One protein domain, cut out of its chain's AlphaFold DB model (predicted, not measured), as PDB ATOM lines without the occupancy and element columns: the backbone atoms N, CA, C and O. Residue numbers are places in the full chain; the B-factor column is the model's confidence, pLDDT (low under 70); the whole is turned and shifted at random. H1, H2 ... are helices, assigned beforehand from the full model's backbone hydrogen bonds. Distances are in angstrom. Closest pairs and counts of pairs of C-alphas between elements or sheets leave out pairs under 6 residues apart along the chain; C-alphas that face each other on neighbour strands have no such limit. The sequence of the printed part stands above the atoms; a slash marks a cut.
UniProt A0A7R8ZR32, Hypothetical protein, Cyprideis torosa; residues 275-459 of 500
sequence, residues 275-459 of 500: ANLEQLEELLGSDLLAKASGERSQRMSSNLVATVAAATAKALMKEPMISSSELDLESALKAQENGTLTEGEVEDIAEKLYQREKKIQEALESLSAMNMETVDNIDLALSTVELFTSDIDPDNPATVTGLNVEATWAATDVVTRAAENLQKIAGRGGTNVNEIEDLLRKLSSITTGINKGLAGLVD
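AT A GLANCE: This is residues 275 to 459 of the 500 residues of the protein "Hypothetical protein" of Cyprideis torosa (UniProt A0A7R8ZR32). Five long helices form an elongated up-and-down bundle, each running against the one before it in the chain, with H6 in the middle between H3, H5, H7 and H8. H5, the longest helix, reaches lengthwise away from the bundle to its far end, where H4 folds back along its residues 343 to 350; the short H1 and H2 pack on H3. The printed part has 185 residues with eight named helices, H1 to H8 in chain order, and no named strand: all helix. It is compact, with a radius of gyration of the C-alphas of 18.3 A and spans of 63 by 39 by 24 A.

IN THESE COORDINATES: H5, residues 343 to 368, is 37.3 A long, from C-alpha 343 at (102.189, 186.621, 99.026). H4 is residues 329 to 337, H6 375 to 389, 20.6 A, and H3 298 to 318, 30.2 A. H1, residues 277 to 285, begins at (113.812, 196.855, 121.835); H2 is residues 288 to 292. H7, residues 405 to 428, is 35.3 A long; H8, residues 433 to 457, 36.3 A, ends at (114.584, 168.626, 113.423).

HOW THE PARTS SIT: H5 touches H7 with residues 357 to 368 alone, the closest C-alphas being Gln 361 and Ala 407, 4.7 A, at a shallow tilt of 21 degrees, the same way. H5 touches H3 at Ala 363 and Ala 309, 5.5 A between C-alphas. H6 touches H8, the closest C-alphas being Glu 386 and Ile 446, 5.8 A. H5 and H8 are apart. In each helix every O i to N i+4 pair is within hydrogen-bond range.

THE WHOLE: The C-alphas farthest apart, Gly 339 and Gly 429, are 63.7 A apart. The printed part has no cut; the link H6 to H7 is long. Mean pLDDT of the printed part is 71.4, with residues 275 to 327 and 390 to 403 among those under 70.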
ATOM      1  N   ALA A 275     112.675 199.147 128.388       59.09
ATOM      2  CA  ALA A 275     111.281 198.721 128.316       59.09
ATOM      3  C   ALA A 275     110.906 198.181 126.931       59.09
ATOM      4  O   ALA A 275     109.914 197.454 126.820       59.09
ATOM      5  N   ASN A 276     111.674 198.559 125.910       61.62
ATOM      6  CA  ASN A 276     111.467 198.211 124.516       61.62
ATOM      7  C   ASN A 276     112.801 197.886 123.825       61.62
ATOM      8  O   ASN A 276     113.883 198.120 124.365       61.62
ATOM      9  N   LEU A 277     112.684 197.318 122.628       56.38
ATOM     10  CA  LEU A 277     113.812 196.855 121.835       56.38
ATOM     11  C   LEU A 277     114.696 198.007 121.321       56.38
ATOM     12  O   LEU A 277     115.909 197.875 121.298       56.38
ATOM     13  N   GLU A 278     114.112 199.157 120.986       65.06
ATOM     14  CA  GLU A 278     114.846 200.326 120.473       65.06
ATOM     15  C   GLU A 278     115.863 200.864 121.499       65.06
ATOM     16  O   GLU A 278     117.022 201.108 121.169       65.06
ATOM     17  N   GLN A 279     115.476 200.942 122.780       65.00
ATOM     18  CA  GLN A 279     116.386 201.314 123.876       65.00
ATOM     19  C   GLN A 279     117.501 200.288 124.097       65.00
ATOM     20  O   GLN A 279     118.591 200.629 124.555       65.00
ATOM     21  N   LEU A 280     117.222 199.017 123.818       63.12
ATOM     22  CA  LEU A 280     118.200 197.948 123.928       63.12
ATOM     23  C   LEU A 280     119.185 197.972 122.754       63.12
ATOM     24  O   LEU A 280     120.375 197.780 122.979       63.12
ATOM     25  N   GLU A 281     118.720 198.237 121.534       62.44
ATOM     26  CA  GLU A 281     119.570 198.409 120.351       62.44
ATOM     27  C   GLU A 281     120.497 199.621 120.505       62.44
ATOM     28  O   GLU A 281     121.677 199.532 120.169       62.44
ATOM     29  N   GLU A 282     120.025 200.717 121.106       65.56
ATOM     30  CA  GLU A 282     120.874 201.855 121.485       65.56
ATOM     31  C   GLU A 282     121.945 201.451 122.517       65.56
ATOM     32  O   GLU A 282     123.110 201.846 122.411       65.56
ATOM     33  N   LEU A 283     121.581 200.606 123.488       64.00
ATOM     34  CA  LEU A 283     122.509 200.093 124.499       64.00
ATOM     35  C   LEU A 283     123.552 199.138 123.896       64.00
ATOM     36  O   LEU A 283     124.733 199.227 124.226       64.00
ATOM     37  N   LEU A 284     123.128 198.247 123.000       61.03
ATOM     38  CA  LEU A 284     123.964 197.271 122.295       61.03
ATOM     39  C   LEU A 284     124.885 197.924 121.262       61.03
ATOM     40  O   LEU A 284     126.030 197.506 121.108       61.03
ATOM     41  N   GLY A 285     124.393 198.952 120.569       56.34
ATOM     42  CA  GLY A 285     125.149 199.724 119.585       56.34
ATOM     43  C   GLY A 285     126.143 200.706 120.206       56.34
ATOM     44  O   GLY A 285     126.998 201.247 119.505       56.34
ATOM     45  N   SER A 286     126.054 200.943 121.515       61.03
ATOM     46  CA  SER A 286     127.016 201.774 122.227       61.03
ATOM     47  C   SER A 286     128.339 201.024 122.450       61.03
ATOM     48  O   SER A 286     128.360 199.843 122.791       61.03
ATOM     49  N   ASP A 287     129.473 201.731 122.353       63.06
ATOM     50  CA  ASP A 287     130.830 201.221 122.651       63.06
ATOM     51  C   ASP A 287     131.000 200.687 124.098       63.06
ATOM     52  O   ASP A 287     132.108 200.374 124.533       63.06
ATOM     53  N   LEU A 288     129.933 200.607 124.895       58.25
ATOM     54  CA  LEU A 288     129.953 200.168 126.284       58.25
ATOM     55  C   LEU A 288     130.314 198.702 126.450       58.25
ATOM     56  O   LEU A 288     131.076 198.402 127.364       58.25
ATOM     57  N   LEU A 289     129.857 197.804 125.573       55.69
ATOM     58  CA  LEU A 289     130.312 196.408 125.598       55.69
ATOM     59  C   LEU A 289     131.826 196.332 125.358       55.69
ATOM     60  O   LEU A 289     132.540 195.656 126.101       55.69
ATOM     61  N   ALA A 290     132.339 197.112 124.402       57.38
ATOM     62  CA  ALA A 290     133.772 197.202 124.135       57.38
ATOM     63  C   ALA A 290     134.547 197.825 125.315       57.38
ATOM     64  O   ALA A 290     135.586 197.297 125.715       57.38
ATOM     65  N   LYS A 291     134.033 198.895 125.937       56.50
ATOM     66  CA  LYS A 291     134.644 199.550 127.111       56.50
ATOM     67  C   LYS A 291     134.598 198.679 128.371       56.50
ATOM     68  O   LYS A 291     135.572 198.659 129.122       56.50
ATOM     69  N   ALA A 292     133.512 197.940 128.589       51.16
ATOM     70  CA  ALA A 292     133.363 197.010 129.706       51.16
ATOM     71  C   ALA A 292     134.263 195.774 129.544       51.16
ATOM     72  O   ALA A 292     134.674 195.194 130.546       51.16
ATOM     73  N   SER A 293     134.614 195.404 128.304       44.03
ATOM     74  CA  SER A 293     135.465 194.246 127.987       44.03
ATOM     75  C   SER A 293     136.967 194.430 128.276       44.03
ATOM     76  O   SER A 293     137.741 193.486 128.122       44.03
ATOM     77  N   GLY A 294     137.407 195.614 128.723       50.16
ATOM     78  CA  GLY A 294     138.797 195.842 129.134       50.16
ATOM     79  C   GLY A 294     139.231 194.956 130.316       50.16
ATOM     80  O   GLY A 294     138.464 194.745 131.255       50.16
ATOM     81  N   GLU A 295     140.491 194.487 130.320       43.00
ATOM     82  CA  GLU A 295     141.052 193.510 131.287       43.00
ATOM     83  C   GLU A 295     140.804 193.825 132.778       43.00
ATOM     84  O   GLU A 295     140.786 192.915 133.605       43.00
ATOM     85  N   ARG A 296     140.588 195.094 133.153       47.94
ATOM     86  CA  ARG A 296     140.314 195.496 134.546       47.94
ATOM     87  C   ARG A 296     138.881 195.232 135.024       47.94
ATOM     88  O   ARG A 296     138.644 195.340 136.224       47.94
ATOM     89  N   SER A 297     137.956 194.868 134.137       54.66
ATOM     90  CA  SER A 297     136.516 194.917 134.411       54.66
ATOM     91  C   SER A 297     135.752 193.639 134.035       54.66
ATOM     92  O   SER A 297     134.562 193.695 133.760       54.66
ATOM     93  N   GLN A 298     136.377 192.456 134.114       52.28
ATOM     94  CA  GLN A 298     135.721 191.169 133.796       52.28
ATOM     95  C   GLN A 298     134.364 190.934 134.497       52.28
ATOM     96  O   GLN A 298     133.478 190.295 133.933       52.28
ATOM     97  N   ARG A 299     134.173 191.455 135.718       56.28
ATOM     98  CA  ARG A 299     132.874 191.396 136.423       56.28
ATOM     99  C   ARG A 299     131.864 192.426 135.910       56.28
ATOM    100  O   ARG A 299     130.665 192.179 135.901       56.28
ATOM    101  N   MET A 300     132.355 193.582 135.475       58.19
ATOM    102  CA  MET A 300     131.545 194.633 134.866       58.19
ATOM    103  C   MET A 300     131.008 194.161 133.507       58.19
ATOM    104  O   MET A 300     129.824 194.328 133.234       58.19
ATOM    105  N   SER A 301     131.838 193.483 132.703       58.50
ATOM    106  CA  SER A 301     131.396 192.863 131.451       58.50
ATOM    107  C   SER A 301     130.414 191.718 131.683       58.50
ATOM    108  O   SER A 301     129.429 191.638 130.961       58.50
ATOM    109  N   SER A 302     130.622 190.858 132.693       58.62
ATOM    110  CA  SER A 302     129.690 189.749 132.945       58.62
ATOM    111  C   SER A 302     128.305 190.249 133.342       58.62
ATOM    112  O   SER A 302     127.326 189.756 132.797       58.62
ATOM    113  N   ASN A 303     128.222 191.257 134.218       61.47
ATOM    114  CA  ASN A 303     126.945 191.844 134.637       61.47
ATOM    115  C   ASN A 303     126.262 192.614 133.501       61.47
ATOM    116  O   ASN A 303     125.041 192.571 133.379       61.47
ATOM    117  N   LEU A 304     127.029 193.295 132.646       64.00
ATOM    118  CA  LEU A 304     126.465 193.975 131.482       64.00
ATOM    119  C   LEU A 304     125.905 192.968 130.470       64.00
ATOM    120  O   LEU A 304     124.761 193.116 130.055       64.00
ATOM    121  N   VAL A 305     126.660 191.917 130.132       62.91
ATOM    122  CA  VAL A 305     126.232 190.848 129.207       62.91
ATOM    123  C   VAL A 305     124.995 190.124 129.736       62.91
ATOM    124  O   VAL A 305     124.016 189.976 129.010       62.91
ATOM    125  N   ALA A 306     125.012 189.754 131.017       61.06
ATOM    126  CA  ALA A 306     123.863 189.261 131.770       61.06
ATOM    127  C   ALA A 306     122.612 190.112 131.547       61.06
ATOM    128  O   ALA A 306     121.540 189.627 131.184       61.06
ATOM    129  N   THR A 307     122.764 191.411 131.786       61.69
ATOM    130  CA  THR A 307     121.635 192.329 131.787       61.69
ATOM    131  C   THR A 307     121.116 192.585 130.386       61.69
ATOM    132  O   THR A 307     119.907 192.656 130.187       61.69
ATOM    133  N   VAL A 308     122.024 192.694 129.419       64.31
ATOM    134  CA  VAL A 308     121.697 192.773 128.001       64.31
ATOM    135  C   VAL A 308     120.900 191.542 127.590       64.31
ATOM    136  O   VAL A 308     119.798 191.701 127.089       64.31
ATOM    137  N   ALA A 309     121.378 190.330 127.880       62.03
ATOM    138  CA  ALA A 309     120.684 189.099 127.508       62.03
ATOM    139  C   ALA A 309     119.276 189.007 128.129       62.03
ATOM    140  O   ALA A 309     118.305 188.706 127.431       62.03
ATOM    141  N   ALA A 310     119.143 189.346 129.415       60.38
ATOM    142  CA  ALA A 310     117.853 189.373 130.102       60.38
ATOM    143  C   ALA A 310     116.908 190.452 129.542       60.38
ATOM    144  O   ALA A 310     115.704 190.220 129.394       60.38
ATOM    145  N   ALA A 311     117.443 191.630 129.210       61.53
ATOM    146  CA  ALA A 311     116.694 192.696 128.561       61.53
ATOM    147  C   ALA A 311     116.224 192.284 127.161       61.53
ATOM    148  O   ALA A 311     115.057 192.505 126.838       61.53
ATOM    149  N   THR A 312     117.085 191.638 126.366       63.44
ATOM    150  CA  THR A 312     116.754 191.105 125.038       63.44
ATOM    151  C   THR A 312     115.625 190.096 125.126       63.44
ATOM    152  O   THR A 312     114.614 190.257 124.445       63.44
ATOM    153  N   ALA A 313     115.733 189.111 126.021       60.78
ATOM    154  CA  ALA A 313     114.680 188.118 126.213       60.78
ATOM    155  C   ALA A 313     113.347 188.768 126.622       60.78
ATOM    156  O   ALA A 313     112.301 188.473 126.049       60.78
ATOM    157  N   LYS A 314     113.377 189.727 127.557       60.31
ATOM    158  CA  LYS A 314     112.166 190.421 128.021       60.31
ATOM    159  C   LYS A 314     111.544 191.333 126.959       60.31
ATOM    160  O   LYS A 314     110.319 191.446 126.912       60.31
ATOM    161  N   ALA A 315     112.357 191.997 126.141       61.41
ATOM    162  CA  ALA A 315     111.886 192.824 125.033       61.41
ATOM    163  C   ALA A 315     111.215 191.958 123.957       61.41
ATOM    164  O   ALA A 315     110.099 192.272 123.547       61.41
ATOM    165  N   LEU A 316     111.833 190.827 123.599       61.53
ATOM    166  CA  LEU A 316     111.270 189.846 122.663       61.53
ATOM    167  C   LEU A 316     109.930 189.266 123.146       61.53
ATOM    168  O   LEU A 316     109.065 188.975 122.331       61.53
ATOM    169  N   MET A 317     109.726 189.142 124.461       57.44
ATOM    170  CA  MET A 317     108.451 188.695 125.043       57.44
ATOM    171  C   MET A 317     107.359 189.771 125.093       57.44
ATOM    172  O   MET A 317     106.184 189.450 125.261       57.44
ATOM    173  N   LYS A 318     107.736 191.054 125.033       55.81
ATOM    174  CA  LYS A 318     106.809 192.194 125.115       55.81
ATOM    175  C   LYS A 318     106.382 192.734 123.766       55.81
ATOM    176  O   LYS A 318     105.348 193.406 123.713       55.81
ATOM    177  N   GLU A 319     107.160 192.502 122.707       56.69
ATOM    178  CA  GLU A 319     106.597 192.637 121.368       56.69
ATOM    179  C   GLU A 319     105.313 191.813 121.352       56.69
ATOM    180  O   GLU A 319     105.321 190.718 121.920       56.69
ATOM    181  N   PRO A 320     104.189 192.362 120.847       45.88
ATOM    182  CA  PRO A 320     102.952 191.614 120.783       45.88
ATOM    183  C   PRO A 320     103.302 190.326 120.064       45.88
ATOM    184  O   PRO A 320     103.557 190.335 118.861       45.88
ATOM    185  N   MET A 321     103.389 189.244 120.838       45.75
ATOM    186  CA  MET A 321     103.420 187.911 120.305       45.75
ATOM    187  C   MET A 321     102.092 187.818 119.584       45.75
ATOM    188  O   MET A 321     101.060 187.518 120.182       45.75
ATOM    189  N   ILE A 322     102.115 188.157 118.294       46.31
ATOM    190  CA  ILE A 322     101.318 187.458 117.308       46.31
ATOM    191  C   ILE A 322     101.508 186.014 117.736       46.31
ATOM    192  O   ILE A 322     102.649 185.544 117.811       46.31
ATOM    193  N   SER A 323     100.433 185.444 118.275       46.03
ATOM    194  CA  SER A 323     100.498 184.217 119.064       46.03
ATOM    195  C   SER A 323     101.349 183.198 118.308       46.03
ATOM    196  O   SER A 323     101.353 183.207 117.079       46.03
ATOM    197  N   SER A 324     102.093 182.321 118.978       49.72
ATOM    198  CA  SER A 324     102.868 181.282 118.274       49.72
ATOM    199  C   SER A 324     102.017 180.479 117.269       49.72
ATOM    200  O   SER A 324     102.551 179.942 116.307       49.72
ATOM    201  N   SER A 325     100.686 180.478 117.436       45.97
ATOM    202  CA  SER A 325      99.689 179.972 116.485       45.97
ATOM    203  C   SER A 325      99.428 180.820 115.225       45.97
ATOM    204  O   SER A 325      98.914 180.288 114.250       45.97
ATOM    205  N   GLU A 326      99.729 182.117 115.219       48.78
ATOM    206  CA  GLU A 326      99.564 183.042 114.082       48.78
ATOM    207  C   GLU A 326     100.876 183.285 113.307       48.78
ATOM    208  O   GLU A 326     100.831 183.676 112.142       48.78
ATOM    209  N   LEU A 327     102.034 183.036 113.928       59.41
ATOM    210  CA  LEU A 327     103.381 183.198 113.353       59.41
ATOM    211  C   LEU A 327     104.026 181.854 112.967       59.41
ATOM    212  O   LEU A 327     105.240 181.697 113.014       59.41
ATOM    213  N   ASP A 328     103.231 180.856 112.597       72.88
ATOM    214  CA  ASP A 328     103.765 179.645 111.982       72.88
ATOM    215  C   ASP A 328     103.846 179.856 110.464       72.88
ATOM    216  O   ASP A 328     102.821 180.039 109.803       72.88
ATOM    217  N   LEU A 329     105.062 179.838 109.907       78.69
ATOM    218  CA  LEU A 329     105.283 179.978 108.468       78.69
ATOM    219  C   LEU A 329     104.512 178.908 107.684       78.69
ATOM    220  O   LEU A 329     104.008 179.192 106.599       78.69
ATOM    221  N   GLU A 330     104.355 177.702 108.235       79.69
ATOM    222  CA  GLU A 330     103.589 176.634 107.592       79.69
ATOM    223  C   GLU A 330     102.086 176.958 107.569       79.69
ATOM    224  O   GLU A 330     101.411 176.770 106.554       79.69
ATOM    225  N   SER A 331     101.559 177.506 108.663       80.19
ATOM    226  CA  SER A 331     100.186 178.013 108.739       80.19
ATOM    227  C   SER A 331      99.963 179.229 107.834       80.19
ATOM    228  O   SER A 331      98.921 179.308 107.181       80.19
ATOM    229  N   ALA A 332     100.942 180.130 107.721       81.50
ATOM    230  CA  ALA A 332     100.903 181.274 106.809       81.50
ATOM    231  C   ALA A 332     100.910 180.827 105.337       81.50
ATOM    232  O   ALA A 332     100.107 181.314 104.540       81.50
ATOM    233  N   LEU A 333     101.735 179.834 104.988       83.56
ATOM    234  CA  LEU A 333     101.756 179.216 103.658       83.56
ATOM    235  C   LEU A 333     100.428 178.512 103.343       83.56
ATOM    236  O   LEU A 333      99.858 178.729 102.275       83.56
ATOM    237  N   LYS A 334      99.857 177.749 104.285       86.69
ATOM    238  CA  LYS A 334      98.516 177.144 104.125       86.69
ATOM    239  C   LYS A 334      97.422 178.204 103.973       86.69
ATOM    240  O   LYS A 334      96.480 178.030 103.200       86.69
ATOM    241  N   ALA A 335      97.528 179.314 104.697       84.81
ATOM    242  CA  ALA A 335      96.612 180.441 104.575       84.81
ATOM    243  C   ALA A 335      96.761 181.158 103.220       84.81
ATOM    244  O   ALA A 335      95.757 181.612 102.660       84.81
ATOM    245  N   GLN A 336      97.965 181.210 102.652       88.38
ATOM    246  CA  GLN A 336      98.203 181.705 101.296       88.38
ATOM    247  C   GLN A 336      97.608 180.771 100.239       88.38
ATOM    248  O   GLN A 336      96.912 181.239  99.337       88.38
ATOM    249  N   GLU A 337      97.796 179.455 100.375       90.00
ATOM    250  CA  GLU A 337      97.186 178.452  99.489       90.00
ATOM    251  C   GLU A 337      95.652 178.538  99.494       90.00
ATOM    252  O   GLU A 337      95.009 178.422  98.448       90.00
ATOM    253  N   ASN A 338      95.065 178.820 100.660       92.62
ATOM    254  CA  ASN A 338      93.626 179.025 100.823       92.62
ATOM    255  C   ASN A 338      93.144 180.429 100.399       92.62
ATOM    256  O   ASN A 338      91.946 180.714 100.485       92.62
ATOM    257  N   GLY A 339      94.043 181.313  99.948       91.00
ATOM    258  CA  GLY A 339      93.735 182.679  99.507       91.00
ATOM    259  C   GLY A 339      93.352 183.647 100.631       91.00
ATOM    260  O   GLY A 339      92.801 184.712 100.359       91.00
ATOM    261  N   THR A 340      93.607 183.272 101.887       90.38
ATOM    262  CA  THR A 340      93.349 184.105 103.075       90.38
ATOM    263  C   THR A 340      94.474 185.090 103.385       90.38
ATOM    264  O   THR A 340      94.191 186.131 103.970       90.38
ATOM    265  N   LEU A 341      95.708 184.797 102.962       88.62
ATOM    266  CA  LEU A 341      96.848 185.716 103.004       88.62
ATOM    267  C   LEU A 341      97.387 185.956 101.593       88.62
ATOM    268  O   LEU A 341      97.358 185.074 100.731       88.62
ATOM    269  N   THR A 342      97.891 187.159 101.360       92.75
ATOM    270  CA  THR A 342      98.624 187.517 100.147       92.75
ATOM    271  C   THR A 342     100.085 187.075 100.240       92.75
ATOM    272  O   THR A 342     100.631 186.898 101.324       92.75
ATOM    273  N   GLU A 343     100.751 186.934  99.090       90.62
ATOM    274  CA  GLU A 343     102.189 186.621  99.026       90.62
ATOM    275  C   GLU A 343     103.039 187.635  99.811       90.62
ATOM    276  O   GLU A 343     103.937 187.240 100.545       90.62
ATOM    277  N   GLY A 344     102.691 188.926  99.744       90.00
ATOM    278  CA  GLY A 344     103.391 189.973 100.493       90.00
ATOM    279  C   GLY A 344     103.199 189.893 102.013       90.00
ATOM    280  O   GLY A 344     104.103 190.257 102.755       90.00
ATOM    281  N   GLU A 345     102.056 189.394 102.497       85.69
ATOM    282  CA  GLU A 345     101.840 189.171 103.937       85.69
ATOM    283  C   GLU A 345     102.644 187.969 104.447       85.69
ATOM    284  O   GLU A 345     103.182 188.024 105.549       85.69
ATOM    285  N   VAL A 346     102.778 186.910 103.642       81.25
ATOM    286  CA  VAL A 346     103.648 185.771 103.981       81.25
ATOM    287  C   VAL A 346     105.120 186.182 103.989       81.25
ATOM    288  O   VAL A 346     105.852 185.763 104.883       81.25
ATOM    289  N   GLU A 347     105.553 187.023 103.046       84.81
ATOM    290  CA  GLU A 347     106.924 187.552 103.015       84.81
ATOM    291  C   GLU A 347     107.229 188.426 104.248       84.81
ATOM    292  O   GLU A 347     108.270 188.249 104.876       84.81
ATOM    293  N   ASP A 348     106.298 189.294 104.668       82.38
ATOM    294  CA  ASP A 348     106.430 190.092 105.902       82.38
ATOM    295  C   ASP A 348     106.478 189.211 107.166       82.38
ATOM    296  O   ASP A 348     107.267 189.465 108.081       82.38
ATOM    297  N   ILE A 349     105.678 188.140 107.213       80.06
ATOM    298  CA  ILE A 349     105.719 187.137 108.290       80.06
ATOM    299  C   ILE A 349     107.077 186.422 108.318       80.06
ATOM    300  O   ILE A 349     107.682 186.299 109.385       80.06
ATOM    301  N   ALA A 350     107.576 185.980 107.161       80.75
ATOM    302  CA  ALA A 350     108.858 185.290 107.046       80.75
ATOM    303  C   ALA A 350     110.030 186.186 107.477       80.75
ATOM    304  O   ALA A 350     110.897 185.737 108.227       80.75
ATOM    305  N   GLU A 351     110.030 187.460 107.074       84.75
ATOM    306  CA  GLU A 351     111.055 188.425 107.484       84.75
ATOM    307  C   GLU A 351     111.017 188.673 108.999       84.75
ATOM    308  O   GLU A 351     112.057 188.656 109.659       84.75
ATOM    309  N   LYS A 352     109.827 188.826 109.596       78.44
ATOM    310  CA  LYS A 352     109.689 188.976 111.056       78.44
ATOM    311  C   LYS A 352     110.191 187.752 111.820       78.44
ATOM    312  O   LYS A 352     110.864 187.915 112.839       78.44
ATOM    313  N   LEU A 353     109.902 186.543 111.331       76.50
ATOM    314  CA  LEU A 353     110.424 185.301 111.909       76.50
ATOM    315  C   LEU A 353     111.947 185.237 111.815       76.50
ATOM    316  O   LEU A 353     112.606 184.986 112.822       76.50
ATOM    317  N   TYR A 354     112.508 185.559 110.651       80.62
ATOM    318  CA  TYR A 354     113.953 185.596 110.452       80.62
ATOM    319  C   TYR A 354     114.646 186.588 111.401       80.62
ATOM    320  O   TYR A 354     115.625 186.241 112.066       80.62
ATOM    321  N   GLN A 355     114.114 187.808 111.535       77.56
ATOM    322  CA  GLN A 355     114.663 188.810 112.456       77.56
ATOM    323  C   GLN A 355     114.550 188.379 113.923       77.56
ATOM    324  O   GLN A 355     115.466 188.632 114.710       77.56
ATOM    325  N   ARG A 356     113.452 187.713 114.303       76.88
ATOM    326  CA  ARG A 356     113.285 187.145 115.646       76.88
ATOM    327  C   ARG A 356     114.337 186.072 115.920       76.88
ATOM    328  O   ARG A 356     115.019 186.152 116.940       76.88
ATOM    329  N   GLU A 357     114.497 185.104 115.019       77.88
ATOM    330  CA  GLU A 357     115.482 184.024 115.161       77.88
ATOM    331  C   GLU A 357     116.906 184.562 115.269       77.88
ATOM    332  O   GLU A 357     117.650 184.171 116.170       77.88
ATOM    333  N   LYS A 358     117.264 185.516 114.405       79.94
ATOM    334  CA  LYS A 358     118.576 186.164 114.425       79.94
ATOM    335  C   LYS A 358     118.858 186.844 115.770       79.94
ATOM    336  O   LYS A 358     119.940 186.674 116.327       79.94
ATOM    337  N   LYS A 359     117.883 187.564 116.336       75.44
ATOM    338  CA  LYS A 359     118.023 188.211 117.655       75.44
ATOM    339  C   LYS A 359     118.174 187.198 118.790       75.44
ATOM    340  O   LYS A 359     118.943 187.433 119.722       75.44
ATOM    341  N   ILE A 360     117.459 186.073 118.724       77.12
ATOM    342  CA  ILE A 360     117.606 184.989 119.706       77.12
ATOM    343  C   ILE A 360     119.007 184.374 119.610       77.12
ATOM    344  O   ILE A 360     119.657 184.166 120.636       77.12
ATOM    345  N   GLN A 361     119.499 184.137 118.394       79.44
ATOM    346  CA  GLN A 361     120.851 183.641 118.159       79.44
ATOM    347  C   GLN A 361     121.913 184.588 118.733       79.44
ATOM    348  O   GLN A 361     122.743 184.149 119.527       79.44
ATOM    349  N   GLU A 362     121.848 185.885 118.426       77.56
ATOM    350  CA  GLU A 362     122.782 186.893 118.958       77.56
ATOM    351  C   GLU A 362     122.750 186.960 120.501       77.56
ATOM    352  O   GLU A 362     123.792 187.102 121.154       77.56
ATOM    353  N   ALA A 363     121.568 186.805 121.111       74.75
ATOM    354  CA  ALA A 363     121.423 186.749 122.566       74.75
ATOM    355  C   ALA A 363     122.073 185.490 123.168       74.75
ATOM    356  O   ALA A 363     122.772 185.580 124.181       74.75
ATOM    357  N   LEU A 364     121.881 184.324 122.547       77.69
ATOM    358  CA  LEU A 364     122.472 183.060 122.993       77.69
ATOM    359  C   LEU A 364     123.994 183.027 122.799       77.69
ATOM    360  O   LEU A 364     124.708 182.538 123.673       77.69
ATOM    361  N   GLU A 365     124.507 183.598 121.710       78.25
ATOM    362  CA  GLU A 365     125.948 183.781 121.493       78.25
ATOM    363  C   GLU A 365     126.559 184.748 122.522       78.25
ATOM    364  O   GLU A 365     127.657 184.525 123.034       78.25
ATOM    365  N   SER A 366     125.828 185.792 122.912       75.75
ATOM    366  CA  SER A 366     126.264 186.691 123.987       75.75
ATOM    367  C   SER A 366     126.307 185.977 125.345       75.75
ATOM    368  O   SER A 366     127.256 186.153 126.112       75.75
ATOM    369  N   LEU A 367     125.318 185.123 125.634       74.81
ATOM    370  CA  LEU A 367     125.305 184.285 126.839       74.81
ATOM    371  C   LEU A 367     126.428 183.250 126.840       74.81
ATOM    372  O   LEU A 367     127.007 182.985 127.895       74.81
ATOM    373  N   SER A 368     126.778 182.682 125.685       74.25
ATOM    374  CA  SER A 368     127.906 181.754 125.602       74.25
ATOM    375  C   SER A 368     129.226 182.473 125.890       74.25
ATOM    376  O   SER A 368     130.110 181.908 126.526       74.25
ATOM    377  N   ALA A 369     129.366 183.759 125.566       75.81
ATOM    378  CA  ALA A 369     130.535 184.547 125.962       75.81
ATOM    379  C   ALA A 369     130.580 184.896 127.470       75.81
ATOM    380  O   ALA A 369     131.621 185.328 127.974       75.81
ATOM    381  N   MET A 370     129.490 184.691 128.217       74.12
ATOM    382  CA  MET A 370     129.383 185.076 129.625       74.12
ATOM    383  C   MET A 370     130.293 184.234 130.539       74.12
ATOM    384  O   MET A 370     130.404 183.010 130.410       74.12
ATOM    385  N   ASN A 371     130.940 184.884 131.515       77.88
ATOM    386  CA  ASN A 371     131.699 184.180 132.551       77.88
ATOM    387  C   ASN A 371     130.736 183.464 133.518       77.88
ATOM    388  O   ASN A 371     130.062 184.118 134.304       77.88
ATOM    389  N   MET A 372     130.708 182.131 133.501       81.25
ATOM    390  CA  MET A 372     129.824 181.296 134.330       81.25
ATOM    391  C   MET A 372     130.499 180.795 135.618       81.25
ATOM    392  O   MET A 372     130.232 179.695 136.081       81.25
ATOM    393  N   GLU A 373     131.420 181.562 136.202       83.06
ATOM    394  CA  GLU A 373     132.133 181.167 137.428       83.06
ATOM    395  C   GLU A 373     131.325 181.323 138.729       83.06
ATOM    396  O   GLU A 373     131.779 180.859 139.780       83.06
ATOM    397  N   THR A 374     130.162 181.978 138.686       77.62
ATOM    398  CA  THR A 374     129.289 182.210 139.848       77.62
ATOM    399  C   THR A 374     127.911 181.590 139.643       77.62
ATOM    400  O   THR A 374     127.465 181.413 138.512       77.62
ATOM    401  N   VAL A 375     127.240 181.277 140.754       76.31
ATOM    402  CA  VAL A 375     125.889 180.700 140.763       76.31
ATOM    403  C   VAL A 375     124.889 181.649 140.099       76.31
ATOM    404  O   VAL A 375     124.202 181.228 139.175       76.31
ATOM    405  N   ASP A 376     124.921 182.939 140.443       74.31
ATOM    406  CA  ASP A 376     124.065 183.978 139.849       74.31
ATOM    407  C   ASP A 376     124.189 184.048 138.317       74.31
ATOM    408  O   ASP A 376     123.199 184.156 137.596       74.31
ATOM    409  N   ASN A 377     125.418 183.952 137.799       75.19
ATOM    410  CA  ASN A 377     125.664 184.010 136.359       75.19
ATOM    411  C   ASN A 377     125.108 182.770 135.650       75.19
ATOM    412  O   ASN A 377     124.634 182.864 134.518       75.19
ATOM    413  N   ILE A 378     125.169 181.616 136.317       79.31
ATOM    414  CA  ILE A 378     124.606 180.369 135.809       79.31
ATOM    415  C   ILE A 378     123.079 180.420 135.844       79.31
ATOM    416  O   ILE A 378     122.455 180.098 134.834       79.31
ATOM    417  N   ASP A 379     122.472 180.854 136.950       80.00
ATOM    418  CA  ASP A 379     121.015 180.963 137.045       80.00
ATOM    419  C   ASP A 379     120.450 181.916 135.999       80.00
ATOM    420  O   ASP A 379     119.464 181.606 135.331       80.00
ATOM    421  N   LEU A 380     121.105 183.057 135.789       77.19
ATOM    422  CA  LEU A 380     120.671 184.007 134.782       77.19
ATOM    423  C   LEU A 380     120.772 183.434 133.366       77.19
ATOM    424  O   LEU A 380     119.839 183.581 132.571       77.19
ATOM    425  N   ALA A 381     121.884 182.769 133.045       77.12
ATOM    426  CA  ALA A 381     122.056 182.131 131.748       77.12
ATOM    427  C   ALA A 381     120.985 181.055 131.520       77.12
ATOM    428  O   ALA A 381     120.331 181.054 130.477       77.12
ATOM    429  N   LEU A 382     120.737 180.199 132.517       81.94
ATOM    430  CA  LEU A 382     119.703 179.165 132.451       81.94
ATOM    431  C   LEU A 382     118.299 179.762 132.359       81.94
ATOM    432  O   LEU A 382     117.524 179.314 131.528       81.94
ATOM    433  N   SER A 383     117.982 180.799 133.137       79.69
ATOM    434  CA  SER A 383     116.707 181.527 133.036       79.69
ATOM    435  C   SER A 383     116.488 182.052 131.626       79.69
ATOM    436  O   SER A 383     115.404 181.925 131.074       79.69
ATOM    437  N   THR A 384     117.525 182.628 131.024       75.81
ATOM    438  CA  THR A 384     117.408 183.226 129.696       75.81
ATOM    439  C   THR A 384     117.211 182.157 128.620       75.81
ATOM    440  O   THR A 384     116.365 182.322 127.746       75.81
ATOM    441  N   VAL A 385     117.916 181.024 128.712       80.75
ATOM    442  CA  VAL A 385     117.669 179.873 127.825       80.75
ATOM    443  C   VAL A 385     116.274 179.288 128.055       80.75
ATOM    444  O   VAL A 385     115.577 178.970 127.093       80.75
ATOM    445  N   GLU A 386     115.829 179.176 129.306       80.81
ATOM    446  CA  GLU A 386     114.485 178.704 129.640       80.81
ATOM    447  C   GLU A 386     113.422 179.572 128.973       80.81
ATOM    448  O   GLU A 386     112.542 179.029 128.318       80.81
ATOM    449  N   LEU A 387     113.557 180.901 129.016       72.94
ATOM    450  CA  LEU A 387     112.645 181.814 128.322       72.94
ATOM    451  C   LEU A 387     112.549 181.501 126.819       72.94
ATOM    452  O   LEU A 387     111.444 181.462 126.287       72.94
ATOM    453  N   PHE A 388     113.666 181.202 126.150       75.00
ATOM    454  CA  PHE A 388     113.667 180.845 124.724       75.00
ATOM    455  C   PHE A 388     113.145 179.433 124.427       75.00
ATOM    456  O   PHE A 388     112.658 179.174 123.329       75.00
ATOM    457  N   THR A 389     113.256 178.514 125.385       74.25
ATOM    458  CA  THR A 389     112.840 177.108 125.223       74.25
ATOM    459  C   THR A 389     111.455 176.805 125.794       74.25
ATOM    460  O   THR A 389     110.890 175.762 125.479       74.25
ATOM    461  N   SER A 390     110.889 177.698 126.610       69.06
ATOM    462  CA  SER A 390     109.613 177.491 127.310       69.06
ATOM    463  C   SER A 390     108.408 177.408 126.371       69.06
ATOM    464  O   SER A 390     107.431 176.741 126.699       69.06
ATOM    465  N   ASP A 391     108.515 178.001 125.181       62.91
ATOM    466  CA  ASP A 391     107.497 177.935 124.128       62.91
ATOM    467  C   ASP A 391     107.558 176.634 123.302       62.91
ATOM    468  O   ASP A 391     106.748 176.440 122.395       62.91
ATOM    469  N   ILE A 392     108.509 175.731 123.579       64.00
ATOM    470  CA  ILE A 392     108.585 174.435 122.898       64.00
ATOM    471  C   ILE A 392     107.474 173.538 123.451       64.00
ATOM    472  O   ILE A 392     107.617 172.951 124.527       64.00
ATOM    473  N   ASP A 393     106.373 173.417 122.703       60.34
ATOM    474  CA  ASP A 393     105.281 172.496 123.026       60.34
ATOM    475  C   ASP A 393     105.826 171.054 123.120       60.34
ATOM    476  O   ASP A 393     106.293 170.491 122.120       60.34
ATOM    477  N   PRO A 394     105.793 170.427 124.312       55.00
ATOM    478  CA  PRO A 394     106.346 169.096 124.519       55.00
ATOM    479  C   PRO A 394     105.593 167.992 123.774       55.00
ATOM    480  O   PRO A 394     106.164 166.898 123.657       55.00
ATOM    481  N   ASP A 395     104.365 168.258 123.320       61.06
ATOM    482  CA  ASP A 395     103.476 167.307 122.652       61.06
ATOM    483  C   ASP A 395     103.454 167.491 121.124       61.06
ATOM    484  O   ASP A 395     102.916 166.641 120.408       61.06
ATOM    485  N   ASN A 396     104.088 168.549 120.602       58.91
ATOM    486  CA  ASN A 396     104.177 168.808 119.168       58.91
ATOM    487  C   ASN A 396     105.593 169.259 118.739       58.91
ATOM    488  O   ASN A 396     105.853 170.444 118.524       58.91
ATOM    489  N   PRO A 397     106.531 168.310 118.552       49.16
ATOM    490  CA  PRO A 397     107.908 168.613 118.154       49.16
ATOM    491  C   PRO A 397     108.037 169.148 116.715       49.16
ATOM    492  O   PRO A 397     109.116 169.584 116.331       49.16
ATOM    493  N   ALA A 398     106.966 169.126 115.913       44.81
ATOM    494  CA  ALA A 398     106.946 169.747 114.588       44.81
ATOM    495  C   ALA A 398     106.655 171.258 114.655       44.81
ATOM    496  O   ALA A 398     107.082 171.997 113.778       44.81
ATOM    497  N   THR A 399     106.010 171.739 115.724       46.53
ATOM    498  CA  THR A 399     105.835 173.178 116.005       46.53
ATOM    499  C   THR A 399     107.020 173.783 116.756       46.53
ATOM    500  O   THR A 399     106.874 174.797 117.433       46.53
ATOM    501  N   VAL A 400     108.213 173.188 116.639       47.62
ATOM    502  CA  VAL A 400     109.477 173.794 117.088       47.62
ATOM    503  C   VAL A 400     109.812 174.937 116.122       47.62
ATOM    504  O   VAL A 400     110.722 174.862 115.309       47.62
ATOM    505  N   THR A 401     109.021 176.003 116.185       49.78
ATOM    506  CA  THR A 401     109.216 177.266 115.462       49.78
ATOM    507  C   THR A 401     110.055 178.257 116.271       49.78
ATOM    508  O   THR A 401     110.290 179.377 115.835       49.78
ATOM    509  N   GLY A 402     110.492 177.881 117.479       56.78
ATOM    510  CA  GLY A 402     111.123 178.820 118.407       56.78
ATOM    511  C   GLY A 402     112.618 179.045 118.181       56.78
ATOM    512  O   GLY A 402     113.103 180.154 118.388       56.78
ATOM    513  N   LEU A 403     113.358 178.005 117.782       64.75
ATOM    514  CA  LEU A 403     114.816 178.048 117.667       64.75
ATOM    515  C   LEU A 403     115.260 177.330 116.397       64.75
ATOM    516  O   LEU A 403     115.014 176.136 116.232       64.75
ATOM    517  N   ASN A 404     115.979 178.041 115.531       76.56
ATOM    518  CA  ASN A 404     116.675 177.406 114.422       76.56
ATOM    519  C   ASN A 404     117.827 176.517 114.934       76.56
ATOM    520  O   ASN A 404     118.164 176.487 116.125       76.56
ATOM    521  N   VAL A 405     118.442 175.759 114.024       76.94
ATOM    522  CA  VAL A 405     119.530 174.828 114.359       76.94
ATOM    523  C   VAL A 405     120.671 175.549 115.085       76.94
ATOM    524  O   VAL A 405     121.163 175.048 116.091       76.94
ATOM    525  N   GLU A 406     121.065 176.734 114.621       79.19
ATOM    526  CA  GLU A 406     122.183 177.512 115.169       79.19
ATOM    527  C   GLU A 406     121.892 178.021 116.588       79.19
ATOM    528  O   GLU A 406     122.702 177.823 117.495       79.19
ATOM    529  N   ALA A 407     120.698 178.568 116.817       75.56
ATOM    530  CA  ALA A 407     120.232 178.988 118.131       75.56
ATOM    531  C   ALA A 407     120.123 177.790 119.092       75.56
ATOM    532  O   ALA A 407     120.513 177.874 120.256       75.56
ATOM    533  N   THR A 408     119.697 176.626 118.598       78.19
ATOM    534  CA  THR A 408     119.667 175.387 119.390       78.19
ATOM    535  C   THR A 408     121.074 174.951 119.821       78.19
ATOM    536  O   THR A 408     121.278 174.559 120.976       78.19
ATOM    537  N   TRP A 409     122.072 175.061 118.938       81.06
ATOM    538  CA  TRP A 409     123.474 174.797 119.286       81.06
ATOM    539  C   TRP A 409     124.013 175.796 120.312       81.06
ATOM    540  O   TRP A 409     124.655 175.376 121.275       81.06
ATOM    541  N   ALA A 410     123.717 177.087 120.155       78.25
ATOM    542  CA  ALA A 410     124.140 178.116 121.102       78.25
ATOM    543  C   ALA A 410     123.519 177.901 122.496       78.25
ATOM    544  O   ALA A 410     124.228 177.937 123.502       78.25
ATOM    545  N   ALA A 411     122.224 177.571 122.569       78.69
ATOM    546  CA  ALA A 411     121.560 177.198 123.819       78.69
ATOM    547  C   ALA A 411     122.196 175.954 124.464       78.69
ATOM    548  O   ALA A 411     122.413 175.919 125.676       78.69
ATOM    549  N   THR A 412     122.545 174.953 123.653       83.25
ATOM    550  CA  THR A 412     123.223 173.733 124.122       83.25
ATOM    551  C   THR A 412     124.600 174.043 124.713       83.25
ATOM    552  O   THR A 412     124.952 173.492 125.759       83.25
ATOM    553  N   ASP A 413     125.373 174.936 124.091       84.19
ATOM    554  CA  ASP A 413     126.680 175.364 124.608       84.19
ATOM    555  C   ASP A 413     126.547 176.083 125.961       84.19
ATOM    556  O   ASP A 413     127.241 175.737 126.923       84.19
ATOM    557  N   VAL A 414     125.581 177.005 126.076       80.94
ATOM    558  CA  VAL A 414     125.274 177.719 127.329       80.94
ATOM    559  C   VAL A 414     124.934 176.737 128.453       80.94
ATOM    560  O   VAL A 414     125.518 176.805 129.537       80.94
ATOM    561  N   VAL A 415     124.039 175.781 128.186       84.38
ATOM    562  CA  VAL A 415     123.624 174.748 129.149       84.38
ATOM    563  C   VAL A 415     124.794 173.848 129.554       84.38
ATOM    564  O   VAL A 415     124.966 173.545 130.736       84.38
ATOM    565  N   THR A 416     125.635 173.453 128.598       85.88
ATOM    566  CA  THR A 416     126.801 172.594 128.860       85.88
ATOM    567  C   THR A 416     127.796 173.295 129.780       85.88
ATOM    568  O   THR A 416     128.216 172.742 130.799       85.88
ATOM    569  N   ARG A 417     128.120 174.556 129.485       86.00
ATOM    570  CA  ARG A 417     129.036 175.351 130.309       86.00
ATOM    571  C   ARG A 417     128.476 175.657 131.694       86.00
ATOM    572  O   ARG A 417     129.241 175.676 132.663       86.00
ATOM    573  N   ALA A 418     127.168 175.880 131.804       83.19
ATOM    574  CA  ALA A 418     126.490 176.035 133.086       83.19
ATOM    575  C   ALA A 418     126.652 174.771 133.943       83.19
ATOM    576  O   ALA A 418     127.069 174.862 135.099       83.19
ATOM    577  N   ALA A 419     126.422 173.588 133.362       84.38
ATOM    578  CA  ALA A 419     126.596 172.311 134.053       84.38
ATOM    579  C   ALA A 419     128.043 172.102 134.531       84.38
ATOM    580  O   ALA A 419     128.275 171.782 135.701       84.38
ATOM    581  N   GLU A 420     129.028 172.328 133.655       88.12
ATOM    582  CA  GLU A 420     130.448 172.171 133.995       88.12
ATOM    583  C   GLU A 420     130.882 173.089 135.143       88.12
ATOM    584  O   GLU A 420     131.651 172.685 136.021       88.12
ATOM    585  N   ASN A 421     130.415 174.340 135.153       86.25
ATOM    586  CA  ASN A 421     130.797 175.279 136.200       86.25
ATOM    587  C   ASN A 421     130.028 175.056 137.506       86.25
ATOM    588  O   ASN A 421     130.643 175.186 138.566       86.25
ATOM    589  N   LEU A 422     128.767 174.609 137.465       85.25
ATOM    590  CA  LEU A 422     128.055 174.156 138.669       85.25
ATOM    591  C   LEU A 422     128.805 173.022 139.365       85.25
ATOM    592  O   LEU A 422     128.984 173.069 140.582       85.25
ATOM    593  N   GLN A 423     129.329 172.052 138.609       84.50
ATOM    594  CA  GLN A 423     130.150 170.979 139.179       84.50
ATOM    595  C   GLN A 423     131.422 171.518 139.850       84.50
ATOM    596  O   GLN A 423     131.768 171.103 140.960       84.50
ATOM    597  N   LYS A 424     132.110 172.476 139.214       88.00
ATOM    598  CA  LYS A 424     133.295 173.120 139.808       88.00
ATOM    599  C   LYS A 424     132.949 173.878 141.090       88.00
ATOM    600  O   LYS A 424     133.738 173.837 142.031       88.00
ATOM    601  N   ILE A 425     131.806 174.565 141.131       83.06
ATOM    602  CA  ILE A 425     131.334 175.304 142.310       83.06
ATOM    603  C   ILE A 425     130.983 174.328 143.438       83.06
ATOM    604  O   ILE A 425     131.481 174.492 144.552       83.06
ATOM    605  N   ALA A 426     130.225 173.269 143.140       83.00
ATOM    606  CA  ALA A 426     129.874 172.223 144.102       83.00
ATOM    607  C   ALA A 426     131.123 171.581 144.732       83.00
ATOM    608  O   ALA A 426     131.185 171.383 145.946       83.00
ATOM    609  N   GLY A 427     132.161 171.329 143.926       84.31
ATOM    610  CA  GLY A 427     133.421 170.743 144.388       84.31
ATOM    611  C   GLY A 427     134.278 171.649 145.282       84.31
ATOM    612  O   GLY A 427     135.165 171.146 145.972       84.31
ATOM    613  N   ARG A 428     134.046 172.971 145.297       84.38
ATOM    614  CA  ARG A 428     134.829 173.921 146.114       84.38
ATOM    615  C   ARG A 428     134.378 173.988 147.576       84.38
ATOM    616  O   ARG A 428     135.177 174.403 148.413       84.38
ATOM    617  N   GLY A 429     133.158 173.544 147.886       66.12
ATOM    618  CA  GLY A 429     132.562 173.639 149.221       66.12
ATOM    619  C   GLY A 429     132.229 175.083 149.629       66.12
ATOM    620  O   GLY A 429     132.929 176.027 149.277       66.12
ATOM    621  N   GLY A 430     131.142 175.265 150.384       72.00
ATOM    622  CA  GLY A 430     130.711 176.578 150.891       72.00
ATOM    623  C   GLY A 430     129.527 177.220 150.162       72.00
ATOM    624  O   GLY A 430     129.044 178.250 150.619       72.00
ATOM    625  N   THR A 431     129.032 176.609 149.086       74.44
ATOM    626  CA  THR A 431     127.797 177.024 148.400       74.44
ATOM    627  C   THR A 431     126.586 176.298 148.987       74.44
ATOM    628  O   THR A 431     126.708 175.161 149.452       74.44
ATOM    629  N   ASN A 432     125.418 176.943 148.976       81.38
ATOM    630  CA  ASN A 432     124.171 176.345 149.440       81.38
ATOM    631  C   ASN A 432     123.784 175.153 148.544       81.38
ATOM    632  O   ASN A 432     123.604 175.300 147.338       81.38
ATOM    633  N   VAL A 433     123.667 173.961 149.133       79.00
ATOM    634  CA  VAL A 433     123.341 172.726 148.397       79.00
ATOM    635  C   VAL A 433     121.970 172.829 147.728       79.00
ATOM    636  O   VAL A 433     121.824 172.396 146.590       79.00
ATOM    637  N   ASN A 434     121.001 173.469 148.387       78.19
ATOM    638  CA  ASN A 434     119.645 173.610 147.853       78.19
ATOM    639  C   ASN A 434     119.624 174.460 146.574       78.19
ATOM    640  O   ASN A 434     118.905 174.147 145.634       78.19
ATOM    641  N   GLU A 435     120.453 175.504 146.523       79.06
ATOM    642  CA  GLU A 435     120.570 176.402 145.370       79.06
ATOM    643  C   GLU A 435     121.176 175.675 144.159       79.06
ATOM    644  O   GLU A 435     120.688 175.786 143.036       79.06
ATOM    645  N   ILE A 436     122.188 174.835 144.395       78.88
ATOM    646  CA  ILE A 436     122.763 173.977 143.351       78.88
ATOM    647  C   ILE A 436     121.729 172.951 142.863       78.88
ATOM    648  O   ILE A 436     121.621 172.723 141.659       78.88
ATOM    649  N   GLU A 437     120.956 172.339 143.763       81.00
ATOM    650  CA  GLU A 437     119.903 171.384 143.391       81.00
ATOM    651  C   GLU A 437     118.784 172.023 142.557       81.00
ATOM    652  O   GLU A 437     118.321 171.412 141.588       81.00
ATOM    653  N   ASP A 438     118.356 173.240 142.901       83.12
ATOM    654  CA  ASP A 438     117.362 173.994 142.131       83.12
ATOM    655  C   ASP A 438     117.875 174.288 140.710       83.12
ATOM    656  O   ASP A 438     117.161 174.050 139.729       83.12
ATOM    657  N   LEU A 439     119.142 174.692 140.572       80.56
ATOM    658  CA  LEU A 439     119.754 174.933 139.262       80.56
ATOM    659  C   LEU A 439     119.934 173.663 138.437       80.56
ATOM    660  O   LEU A 439     119.712 173.688 137.227       80.56
ATOM    661  N   LEU A 440     120.270 172.539 139.066       81.31
ATOM    662  CA  LEU A 440     120.328 171.248 138.379       81.31
ATOM    663  C   LEU A 440     118.944 170.810 137.877       81.31
ATOM    664  O   LEU A 440     118.837 170.286 136.765       81.31
ATOM    665  N   ARG A 441     117.873 171.066 138.643       83.94
ATOM    666  CA  ARG A 441     116.491 170.818 138.190       83.94
ATOM    667  C   ARG A 441     116.130 171.682 136.983       83.94
ATOM    668  O   ARG A 441     115.605 171.160 135.999       83.94
ATOM    669  N   LYS A 442     116.466 172.973 137.023       84.00
ATOM    670  CA  LYS A 442     116.257 173.908 135.908       84.00
ATOM    671  C   LYS A 442     117.015 173.474 134.653       84.00
ATOM    672  O   LYS A 442     116.436 173.356 133.576       84.00
ATOM    673  N   LEU A 443     118.287 173.115 134.817       83.31
ATOM    674  CA  LEU A 443     119.147 172.612 133.747       83.31
ATOM    675  C   LEU A 443     118.575 171.339 133.107       83.31
ATOM    676  O   LEU A 443     118.572 171.209 131.882       83.31
ATOM    677  N   SER A 444     118.037 170.420 133.915       81.81
ATOM    678  CA  SER A 444     117.376 169.202 133.430       81.81
ATOM    679  C   SER A 444     116.121 169.499 132.602       81.81
ATOM    680  O   SER A 444     115.932 168.899 131.538       81.81
ATOM    681  N   SER A 445     115.300 170.454 133.046       82.62
ATOM    682  CA  SER A 445     114.103 170.902 132.325       82.62
ATOM    683  C   SER A 445     114.454 171.488 130.952       82.62
ATOM    684  O   SER A 445     113.953 171.023 129.925       82.62
ATOM    685  N   ILE A 446     115.416 172.417 130.921       79.38
ATOM    686  CA  ILE A 446     115.907 173.057 129.691       79.38
ATOM    687  C   ILE A 446     116.502 172.018 128.734       79.38
ATOM    688  O   ILE A 446     116.162 171.985 127.553       79.38
ATOM    689  N   THR A 447     117.360 171.128 129.242       82.19
ATOM    690  CA  THR A 447     117.993 170.071 128.433       82.19
ATOM    691  C   THR A 447     116.946 169.154 127.802       82.19
ATOM    692  O   THR A 447     117.090 168.729 126.656       82.19
ATOM    693  N   THR A 448     115.866 168.863 128.531       80.69
ATOM    694  CA  THR A 448     114.743 168.074 128.010       80.69
ATOM    695  C   THR A 448     114.029 168.809 126.876       80.69
ATOM    696  O   THR A 448     113.760 168.194 125.843       80.69
ATOM    697  N   GLY A 449     113.775 170.114 127.030       74.94
ATOM    698  CA  GLY A 449     113.201 170.961 125.979       74.94
ATOM    699  C   GLY A 449     114.062 170.994 124.712       74.94
ATOM    700  O   GLY A 449     113.572 170.691 123.624       74.94
ATOM    701  N   ILE A 450     115.367 171.245 124.859       76.75
ATOM    702  CA  ILE A 450     116.331 171.279 123.744       76.75
ATOM    703  C   ILE A 450     116.387 169.930 123.013       76.75
ATOM    704  O   ILE A 450     116.300 169.885 121.786       76.75
ATOM    705  N   ASN A 451     116.495 168.817 123.746       76.81
ATOM    706  CA  ASN A 451     116.579 167.485 123.140       76.81
ATOM    707  C   ASN A 451     115.311 167.114 122.363       76.81
ATOM    708  O   ASN A 451     115.402 166.485 121.308       76.81
ATOM    709  N   LYS A 452     114.133 167.508 122.861       73.19
ATOM    710  CA  LYS A 452     112.872 167.327 122.132       73.19
ATOM    711  C   LYS A 452     112.835 168.165 120.854       73.19
ATOM    712  O   LYS A 452     112.458 167.635 119.812       73.19
ATOM    713  N   GLY A 453     113.291 169.418 120.917       68.31
ATOM    714  CA  GLY A 453     113.423 170.285 119.744       68.31
ATOM    715  C   GLY A 453     114.338 169.688 118.671       68.31
ATOM    716  O   GLY A 453     113.956 169.572 117.507       68.31
ATOM    717  N   LEU A 454     115.516 169.203 119.075       72.75
ATOM    718  CA  LEU A 454     116.460 168.527 118.179       72.75
ATOM    719  C   LEU A 454     115.879 167.250 117.561       72.75
ATOM    720  O   LEU A 454     116.114 166.984 116.384       72.75
ATOM    721  N   ALA A 455     115.122 166.462 118.327       69.88
ATOM    722  CA  ALA A 455     114.493 165.248 117.812       69.88
ATOM    723  C   ALA A 455     113.481 165.548 116.692       69.88
ATOM    724  O   ALA A 455     113.420 164.787 115.728       69.88
ATOM    725  N   GLY A 456     112.751 166.668 116.780       65.06
ATOM    726  CA  GLY A 456     111.857 167.135 115.714       65.06
ATOM    727  C   GLY A 456     112.591 167.553 114.434       65.06
ATOM    728  O   GLY A 456     112.116 167.285 113.333       65.06
ATOM    729  N   LEU A 457     113.788 168.135 114.559       64.25
ATOM    730  CA  LEU A 457     114.584 168.626 113.423       64.25
ATOM    731  C   LEU A 457     115.295 167.515 112.626       64.25
ATOM    732  O   LEU A 457     115.643 167.711 111.463       64.25
ATOM    733  N   VAL A 458     115.552 166.353 113.236       61.44
ATOM    734  CA  VAL A 458     116.398 165.298 112.643       61.44
ATOM    735  C   VAL A 458     115.621 164.335 111.725       61.44
ATOM    736  O   VAL A 458     116.242 163.529 111.028       61.44
ATOM    737  N   ASP A 459     114.291 164.426 111.632       49.03
ATOM    738  CA  ASP A 459     113.497 163.361 110.996       49.03
ATOM    739  C   ASP A 459     113.494 163.340 109.450       49.03
ATOM    740  O   ASP A 459     112.964 162.414 108.837       49.03
TER     741      ASP A 459